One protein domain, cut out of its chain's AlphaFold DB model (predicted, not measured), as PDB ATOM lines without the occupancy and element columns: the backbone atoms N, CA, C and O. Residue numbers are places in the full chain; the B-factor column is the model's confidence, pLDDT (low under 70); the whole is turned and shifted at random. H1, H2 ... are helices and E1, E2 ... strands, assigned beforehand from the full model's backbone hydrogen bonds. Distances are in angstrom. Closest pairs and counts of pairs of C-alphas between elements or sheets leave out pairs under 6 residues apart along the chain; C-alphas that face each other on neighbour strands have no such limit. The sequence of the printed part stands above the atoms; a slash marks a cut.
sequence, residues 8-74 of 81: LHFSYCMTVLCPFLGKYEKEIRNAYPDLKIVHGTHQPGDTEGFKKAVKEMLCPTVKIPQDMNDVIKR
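AT A GLANCE: This is residues 8 to 74 of the 81 residues of an uncharacterized protein of Syntrophobacter sp. SbD1 (UniProt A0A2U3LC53). A small sheet of two short parallel strands, E1 and E2, has helix H2 over one face and the short helix H1 near one end; beyond H1 a longer helix, H3, leads away, and a thin tail ending in H4 sticks out far from the rest. Residues 58 to 64 and 66 to 74, the latter with H4, stand free of the rest, and without these stretches the body spans 37 A along its longest axis. The printed part has 67 residues, with four named helices and two named strands in the order E1, H1, H2, E2, H3, H4, and its class is mostly helix. It is elongated, spanning 49 by 31 by 19 A, and only just extended, close to loose, with a radius of gyration of the C-alphas of 16.5 A.

IN THESE COORDINATES: Begin at C-alpha 8, (186.449, 167.003, 173.031), where strand E1 starts; it covers residues 8 to 10. Its partner E2 covers residues 36 to 39 and is 9.9 A long. Between them along the chain lie H1, residues 12 to 17, and H2, residues 21 to 31, 15.7 A long. Find C-alpha 47 at (186.565, 177.168, 152.624); from there H3 runs 16.5 A to residue 58. H4, residues 68 to 72, ends at C-alpha 72, (215.869, 155.596, 156.961).

HOW THE PARTS SIT: Look first at the sheet, where E1 and E2 are parallel at 16 degrees. N 8 and O 36 are 2.8 A apart and N 38 and O 8 are 2.9 A apart, both within hydrogen-bond range. E1, H1, H2 and E2 form a strand-helix-strand unit, two parallel neighbour strands with helices between, and its crossover is right-handed. The closest C-alphas of H2 and E2 are those of Glu 25 and Ile 37, 7.7 A apart. The closest of H1 and E2 are those of Thr 15 and His 39, 6.2 A apart. H1 and H2 are close but not clearly touching, with the C-alphas of Met 14 and Leu 21 closest at 6.5 A, and run opposite ways at a steep tilt of 54 degrees. H1 and H3 are also close but not clearly touching, about perpendicular at 76 degrees, with the C-alphas of Leu 17 and Lys 51 closest at 7.0 A. H4 is apart from H3. In H1, H2, H3 and H4 every O i to N i+4 pair is within hydrogen-bond range.

THE WHOLE: The two C-alphas farthest apart are those of Pro 33 and Arg 74, 49.1 A. Without the stretches that stand free, the body has 51 residues and spans 37 by 21 by 20 A. The printed part has no cut, and no link is long. Mean pLDDT of the printed part is 88.9; look for values under 70 at residues 40 to 44.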
ATOM      1  N   LEU A   8     185.860 167.510 174.263       90.44
ATOM      2  CA  LEU A   8     186.449 167.003 173.031       90.44
ATOM      3  C   LEU A   8     186.424 168.095 171.960       90.44
ATOM      4  O   LEU A   8     185.361 168.522 171.512       90.44
ATOM      5  N   HIS A   9     187.604 168.543 171.540       90.62
ATOM      6  CA  HIS A   9     187.751 169.593 170.537       90.62
ATOM      7  C   HIS A   9     187.921 168.984 169.148       90.62
ATOM      8  O   HIS A   9     188.904 168.294 168.876       90.62
ATOM      9  N   PHE A  10     186.992 169.278 168.244       91.00
ATOM     10  CA  PHE A  10     187.155 168.937 166.839       91.00
ATOM     11  C   PHE A  10     188.040 169.956 166.141       91.00
ATOM     12  O   PHE A  10     187.840 171.171 166.234       91.00
ATOM     13  N   SER A  11     189.021 169.433 165.411       88.31
ATOM     14  CA  SER A  11     189.869 170.240 164.551       88.31
ATOM     15  C   SER A  11     189.031 170.931 163.476       88.31
ATOM     16  O   SER A  11     187.995 170.435 163.033       88.31
ATOM     17  N   TYR A  12     189.503 172.087 163.016       87.12
ATOM     18  CA  TYR A  12     188.780 172.891 162.031       87.12
ATOM     19  C   TYR A  12     188.511 172.134 160.713       87.12
ATOM     20  O   TYR A  12     187.465 172.294 160.086       87.12
ATOM     21  N   CYS A  13     189.407 171.227 160.302       85.00
ATOM     22  CA  CYS A  13     189.163 170.377 159.135       85.00
ATOM     23  C   CYS A  13     188.001 169.396 159.343       85.00
ATOM     24  O   CYS A  13     187.263 169.135 158.394       85.00
ATOM     25  N   MET A  14     187.780 168.902 160.565       89.44
ATOM     26  CA  MET A  14     186.602 168.094 160.868       89.44
ATOM     27  C   MET A  14     185.321 168.916 160.781       89.44
ATOM     28  O   MET A  14     184.330 168.437 160.241       89.44
ATOM     29  N   THR A  15     185.346 170.157 161.264       87.62
ATOM     30  CA  THR A  15     184.146 171.001 161.286       87.62
ATOM     31  C   THR A  15     183.762 171.529 159.907       87.62
ATOM     32  O   THR A  15     182.582 171.715 159.643       87.62
ATOM     33  N   VAL A  16     184.741 171.770 159.027       87.31
ATOM     34  CA  VAL A  16     184.503 172.408 157.720       87.31
ATOM     35  C   VAL A  16     184.494 171.425 156.551       87.31
ATOM     36  O   VAL A  16     183.741 171.623 155.601       87.31
ATOM     37  N   LEU A  17     185.317 170.373 156.582       88.38
ATOM     38  CA  LEU A  17     185.526 169.497 155.419       88.38
ATOM     39  C   LEU A  17     185.005 168.071 155.613       88.38
ATOM     40  O   LEU A  17     184.880 167.342 154.628       88.38
ATOM     41  N   CYS A  18     184.726 167.632 156.844       89.94
ATOM     42  CA  CYS A  18     184.328 166.249 157.079       89.94
ATOM     43  C   CYS A  18     182.850 166.023 156.720       89.94
ATOM     44  O   CYS A  18     181.971 166.561 157.393       89.94
ATOM     45  N   PRO A  19     182.535 165.137 155.757       93.00
ATOM     46  CA  PRO A  19     181.147 164.829 155.412       93.00
ATOM     47  C   PRO A  19     180.446 163.963 156.473       93.00
ATOM     48  O   PRO A  19     179.243 163.725 156.391       93.00
ATOM     49  N   PHE A  20     181.190 163.456 157.461       95.56
ATOM     50  CA  PHE A  20     180.697 162.534 158.484       95.56
ATOM     51  C   PHE A  20     180.619 163.155 159.879       95.56
ATOM     52  O   PHE A  20     180.338 162.429 160.830       95.56
ATOM     53  N   LEU A  21     180.835 164.468 160.013       93.62
ATOM     54  CA  LEU A  21     180.843 165.169 161.300       93.62
ATOM     55  C   LEU A  21     179.633 164.796 162.175       93.62
ATOM     56  O   LEU A  21     179.801 164.346 163.305       93.62
ATOM     57  N   GLY A  22     178.426 164.860 161.608       94.31
ATOM     58  CA  GLY A  22     177.197 164.521 162.330       94.31
ATOM     59  C   GLY A  22     177.115 163.059 162.786       94.31
ATOM     60  O   GLY A  22     176.530 162.782 163.830       94.31
ATOM     61  N   LYS A  23     177.726 162.114 162.052       96.75
ATOM     62  CA  LYS A  23     177.797 160.709 162.490       96.75
ATOM     63  C   LYS A  23     178.711 160.575 163.702       96.75
ATOM     64  O   LYS A  23     178.315 159.946 164.675       96.75
ATOM     65  N   TYR A  24     179.888 161.201 163.667       95.19
ATOM     66  CA  TYR A  24     180.804 161.190 164.807       95.19
ATOM     67  C   TYR A  24     180.168 161.826 166.040       95.19
ATOM     68  O   TYR A  24     180.163 161.209 167.100       95.19
ATOM     69  N   GLU A  25     179.563 163.008 165.898       95.06
ATOM     70  CA  GLU A  25     178.866 163.667 167.006       95.06
ATOM     71  C   GLU A  25     177.777 162.788 167.615       95.06
ATOM     72  O   GLU A  25     177.668 162.709 168.836       95.06
ATOM     73  N   LYS A  26     176.969 162.129 166.776       96.50
ATOM     74  CA  LYS A  26     175.897 161.249 167.240       96.50
ATOM     75  C   LYS A  26     176.450 160.098 168.073       96.50
ATOM     76  O   LYS A  26     175.988 159.893 169.190       96.50
ATOM     77  N   GLU A  27     177.425 159.361 167.547       97.31
ATOM     78  CA  GLU A  27     177.979 158.205 168.257       97.31
ATOM     79  C   GLU A  27     178.696 158.619 169.551       97.31
ATOM     80  O   GLU A  27     178.536 157.964 170.579       97.31
ATOM     81  N   ILE A  28     179.412 159.751 169.544       94.75
ATOM     82  CA  ILE A  28     180.088 160.274 170.740       94.75
ATOM     83  C   ILE A  28     179.070 160.687 171.804       94.75
ATOM     84  O   ILE A  28     179.224 160.295 172.955       94.75
ATOM     85  N   ARG A  29     178.012 161.423 171.436       94.50
ATOM     86  CA  ARG A  29     176.958 161.827 172.384       94.50
ATOM     87  C   ARG A  29     176.179 160.634 172.935       94.50
ATOM     88  O   ARG A  29     175.781 160.665 174.091       94.50
ATOM     89  N   ASN A  30     175.970 159.589 172.133       96.38
ATOM     90  CA  ASN A  30     175.312 158.366 172.597       96.38
ATOM     91  C   ASN A  30     176.144 157.637 173.660       96.38
ATOM     92  O   ASN A  30     175.585 157.119 174.622       96.38
ATOM     93  N   ALA A  31     177.467 157.580 173.478       95.12
ATOM     94  CA  ALA A  31     178.370 156.905 174.406       95.12
ATOM     95  C   ALA A  31     178.727 157.765 175.631       95.12
ATOM     96  O   ALA A  31     178.925 157.228 176.717       95.12
ATOM     97  N   TYR A  32     178.791 159.089 175.461       93.44
ATOM     98  CA  TYR A  32     179.216 160.048 176.481       93.44
ATOM     99  C   TYR A  32     178.304 161.288 176.475       93.44
ATOM    100  O   TYR A  32     178.687 162.334 175.944       93.44
ATOM    101  N   PRO A  33     177.091 161.200 177.053       91.50
ATOM    102  CA  PRO A  33     176.103 162.283 177.001       91.50
ATOM    103  C   PRO A  33     176.577 163.592 177.644       91.50
ATOM    104  O   PRO A  33     176.215 164.671 177.178       91.50
ATOM    105  N   ASP A  34     177.413 163.489 178.678       90.75
ATOM    106  CA  ASP A  34     177.909 164.631 179.452       90.75
ATOM    107  C   ASP A  34     179.200 165.240 178.873       90.75
ATOM    108  O   ASP A  34     179.640 166.306 179.306       90.75
ATOM    109  N   LEU A  35     179.817 164.591 177.877       92.12
ATOM    110  CA  LEU A  35     181.050 165.073 177.258       92.12
ATOM    111  C   LEU A  35     180.761 166.268 176.343       92.12
ATOM    112  O   LEU A  35     180.052 166.166 175.338       92.12
ATOM    113  N   LYS A  36     181.381 167.413 176.638       91.44
ATOM    114  CA  LYS A  36     181.234 168.620 175.822       91.44
ATOM    115  C   LYS A  36     182.000 168.488 174.505       91.44
ATOM    116  O   LYS A  36     183.227 168.451 174.495       91.44
ATOM    117  N   ILE A  37     181.300 168.505 173.373       92.25
ATOM    118  CA  ILE A  37     181.936 168.599 172.047       92.25
ATOM    119  C   ILE A  37     182.084 170.074 171.662       92.25
ATOM    120  O   ILE A  37     181.109 170.827 171.672       92.25
ATOM    121  N   VAL A  38     183.305 170.489 171.317       89.75
ATOM    122  CA  VAL A  38     183.636 171.856 170.901       89.75
ATOM    123  C   VAL A  38     184.091 171.848 169.447       89.75
ATOM    124  O   VAL A  38     185.075 171.203 169.090       89.75
ATOM    125  N   HIS A  39     183.389 172.597 168.603       86.19
ATOM    126  CA  HIS A  39     183.779 172.827 167.215       86.19
ATOM    127  C   HIS A  39     184.811 173.950 167.142       86.19
ATOM    128  O   HIS A  39     184.688 174.934 167.870       86.19
ATOM    129  N   GLY A  40     185.843 173.756 166.313       69.56
ATOM    130  CA  GLY A  40     187.015 174.620 166.186       69.56
ATOM    131  C   GLY A  40     186.732 176.117 166.352       69.56
ATOM    132  O   GLY A  40     185.763 176.657 165.834       69.56
ATOM    133  N   THR A  41     187.619 176.797 167.071       62.97
ATOM    134  CA  THR A  41     187.474 178.198 167.500       62.97
ATOM    135  C   THR A  41     187.850 179.234 166.434       62.97
ATOM    136  O   THR A  41     187.863 180.428 166.722       62.97
ATOM    137  N   HIS A  42     188.203 178.805 165.220       65.38
ATOM    138  CA  HIS A  42     188.680 179.696 164.161       65.38
ATOM    139  C   HIS A  42     187.517 180.186 163.293       65.38
ATOM    140  O   HIS A  42     186.627 179.413 162.943       65.38
ATOM    141  N   GLN A  43     187.529 181.480 162.951       62.50
ATOM    142  CA  GLN A  43     186.505 182.078 162.095       62.50
ATOM    143  C   GLN A  43     186.475 181.399 160.715       62.50
ATOM    144  O   GLN A  43     187.545 181.100 160.175       62.50
ATOM    145  N   PRO A  44     185.283 181.182 160.124       62.53
ATOM    146  CA  PRO A  44     185.171 180.637 158.780       62.53
ATOM    147  C   PRO A  44     185.863 181.562 157.772       62.53
ATOM    148  O   PRO A  44     185.409 182.678 157.526       62.53
ATOM    149  N   GLY A  45     186.995 181.110 157.236       73.81
ATOM    150  CA  GLY A  45     187.697 181.761 156.130       73.81
ATOM    151  C   GLY A  45     187.212 181.265 154.764       73.81
ATOM    152  O   GLY A  45     186.111 180.734 154.626       73.81
ATOM    153  N   ASP A  46     188.063 181.392 153.745       85.88
ATOM    154  CA  ASP A  46     187.849 180.797 152.420       85.88
ATOM    155  C   ASP A  46     187.890 179.258 152.493       85.88
ATOM    156  O   ASP A  46     188.960 178.642 152.518       85.88
ATOM    157  N   THR A  47     186.713 178.629 152.543       85.62
ATOM    158  CA  THR A  47     186.565 177.168 152.624       85.62
ATOM    159  C   THR A  47     187.182 176.439 151.432       85.62
ATOM    160  O   THR A  47     187.787 175.382 151.619       85.62
ATOM    161  N   GLU A  48     187.076 176.979 150.216       88.88
ATOM    162  CA  GLU A  48     187.629 176.324 149.023       88.88
ATOM    163  C   GLU A  48     189.155 176.451 148.985       88.88
ATOM    164  O   GLU A  48     189.852 175.465 148.722       88.88
ATOM    165  N   GLY A  49     189.691 177.620 149.344       90.38
ATOM    166  CA  GLY A  49     191.125 177.808 149.559       90.38
ATOM    167  C   GLY A  49     191.672 176.874 150.639       90.38
ATOM    168  O   GLY A  49     192.681 176.196 150.425       90.38
ATOM    169  N   PHE A  50     190.965 176.749 151.764       89.12
ATOM    170  CA  PHE A  50     191.331 175.832 152.842       89.12
ATOM    171  C   PHE A  50     191.307 174.368 152.386       89.12
ATOM    172  O   PHE A  50     192.265 173.630 152.612       89.12
ATOM    173  N   LYS A  51     190.256 173.946 151.676       90.12
ATOM    174  CA  LYS A  51     190.150 172.600 151.099       90.12
ATOM    175  C   LYS A  51     191.301 172.302 150.143       90.12
ATOM    176  O   LYS A  51     191.872 171.211 150.197       90.12
ATOM    177  N   LYS A  52     191.672 173.264 149.291       91.62
ATOM    178  CA  LYS A  52     192.816 173.137 148.381       91.62
ATOM    179  C   LYS A  52     194.126 172.978 149.153       91.62
ATOM    180  O   LYS A  52     194.913 172.100 148.809       91.62
ATOM    181  N   ALA A  53     194.332 173.756 150.215       90.38
ATOM    182  CA  ALA A  53     195.510 173.643 151.072       90.38
ATOM    183  C   ALA A  53     195.581 172.287 151.797       90.38
ATOM    184  O   ALA A  53     196.627 171.644 151.793       90.38
ATOM    185  N   VAL A  54     194.467 171.806 152.362       89.56
ATOM    186  CA  VAL A  54     194.387 170.472 152.990       89.56
ATOM    187  C   VAL A  54     194.681 169.364 151.983       89.56
ATOM    188  O   VAL A  54     195.429 168.440 152.295       89.56
ATOM    189  N   LYS A  55     194.149 169.466 150.759       90.06
ATOM    190  CA  LYS A  55     194.459 168.511 149.691       90.06
ATOM    191  C   LYS A  55     195.952 168.491 149.370       90.06
ATOM    192  O   LYS A  55     196.510 167.410 149.261       90.06
ATOM    193  N   GLU A  56     196.585 169.652 149.251       92.12
ATOM    194  CA  GLU A  56     198.020 169.753 148.962       92.12
ATOM    195  C   GLU A  56     198.887 169.191 150.103       92.12
ATOM    196  O   GLU A  56     199.913 168.577 149.844       92.12
ATOM    197  N   MET A  57     198.466 169.320 151.365       87.62
ATOM    198  CA  MET A  57     199.186 168.716 152.498       87.62
ATOM    199  C   MET A  57     199.154 167.180 152.475       87.62
ATOM    200  O   MET A  57     200.137 166.539 152.836       87.62
ATOM    201  N   LEU A  58     198.026 166.586 152.075       87.19
ATOM    202  CA  LEU A  58     197.829 165.130 152.069       87.19
ATOM    203  C   LEU A  58     198.244 164.470 150.747       87.19
ATOM    204  O   LEU A  58     198.611 163.297 150.721       87.19
ATOM    205  N   CYS A  59     198.146 165.205 149.641       89.12
ATOM    206  CA  CYS A  59     198.510 164.781 148.291       89.12
ATOM    207  C   CYS A  59     199.319 165.900 147.615       89.12
ATOM    208  O   CYS A  59     198.786 166.617 146.764       89.12
ATOM    209  N   PRO A  60     200.588 166.061 148.011       88.75
ATOM    210  CA  PRO A  60     201.450 167.143 147.561       88.75
ATOM    211  C   PRO A  60     201.755 167.047 146.074       88.75
ATOM    212  O   PRO A  60     202.125 165.991 145.559       88.75
ATOM    213  N   THR A  61     201.634 168.179 145.395       91.38
ATOM    214  CA  THR A  61     201.915 168.349 143.968       91.38
ATOM    215  C   THR A  61     202.966 169.427 143.703       91.38
ATOM    216  O   THR A  61     203.597 169.418 142.649       91.38
ATOM    217  N   VAL A  62     203.187 170.334 144.659       88.44
ATOM    218  CA  VAL A  62     204.102 171.476 144.546       88.44
ATOM    219  C   VAL A  62     205.473 171.159 145.137       88.44
ATOM    220  O   VAL A  62     206.496 171.554 144.580       88.44
ATOM    221  N   LYS A  63     205.514 170.455 146.272       84.44
ATOM    222  CA  LYS A  63     206.755 170.022 146.927       84.44
ATOM    223  C   LYS A  63     206.645 168.558 147.309       84.44
ATOM    224  O   LYS A  63     205.644 168.148 147.882       84.44
ATOM    225  N   ILE A  64     207.694 167.793 147.034       84.94
ATOM    226  CA  ILE A  64     207.802 166.416 147.515       84.94
ATOM    227  C   ILE A  64     208.039 166.493 149.032       84.94
ATOM    228  O   ILE A  64     209.034 167.101 149.437       84.94
ATOM    229  N   PRO A  65     207.145 165.958 149.884       87.50
ATOM    230  CA  PRO A  65     207.386 165.920 151.316       87.50
ATOM    231  C   PRO A  65     208.549 165.000 151.597       87.50
ATOM    232  O   PRO A  65     208.721 163.979 150.934       87.50
ATOM    233  N   GLN A  66     209.272 165.337 152.649       91.31
ATOM    234  CA  GLN A  66     210.204 164.408 153.250       91.31
ATOM    235  C   GLN A  66     209.445 163.570 154.267       91.31
ATOM    236  O   GLN A  66     208.673 164.106 155.064       91.31
ATOM    237  N   ASP A  67     209.655 162.264 154.232       90.62
ATOM    238  CA  ASP A  67     209.000 161.328 155.134       90.62
ATOM    239  C   ASP A  67     210.023 160.524 155.958       90.62
ATOM    240  O   ASP A  67     211.238 160.738 155.909       90.62
ATOM    241  N   MET A  68     209.532 159.571 156.754       93.94
ATOM    242  CA  MET A  68     210.401 158.695 157.543       93.94
ATOM    243  C   MET A  68     211.270 157.773 156.669       93.94
ATOM    244  O   MET A  68     212.370 157.397 157.076       93.94
ATOM    245  N   ASN A  69     210.828 157.415 155.457       94.00
ATOM    246  CA  ASN A  69     211.661 156.639 154.538       94.00
ATOM    247  C   ASN A  69     212.884 157.438 154.107       94.00
ATOM    248  O   ASN A  69     213.950 156.849 153.928       94.00
ATOM    249  N   ASP A  70     212.759 158.753 153.953       94.50
ATOM    250  CA  ASP A  70     213.898 159.609 153.638       94.50
ATOM    251  C   ASP A  70     214.904 159.658 154.786       94.50
ATOM    252  O   ASP A  70     216.106 159.654 154.531       94.50
ATOM    253  N   VAL A  71     214.454 159.579 156.040       94.81
ATOM    254  CA  VAL A  71     215.358 159.418 157.192       94.81
ATOM    255  C   VAL A  71     216.076 158.067 157.129       94.81
ATOM    256  O   VAL A  71     217.306 158.014 157.142       94.81
ATOM    257  N   ILE A  72     215.325 156.967 156.986       95.94
ATOM    258  CA  ILE A  72     215.869 155.596 156.961       95.94
ATOM    259  C   ILE A  72     216.855 155.404 155.799       95.94
ATOM    260  O   ILE A  72     217.893 154.758 155.954       95.94
ATOM    261  N   LYS A  73     216.558 155.990 154.635       96.44
ATOM    262  CA  LYS A  73     217.394 155.918 153.427       96.44
ATOM    263  C   LYS A  73     218.461 157.012 153.353       96.44
ATOM    264  O   LYS A  73     219.167 157.068 152.350       96.44
ATOM    265  N   ARG A  74     218.595 157.863 154.380       93.31
ATOM    266  CA  ARG A  74     219.550 158.989 154.437       93.31
ATOM    267  C   ARG A  74     219.415 159.981 153.269       93.31
ATOM    268  O   ARG A  74     220.408 160.480 152.751       93.31
TER     269      ARG A  74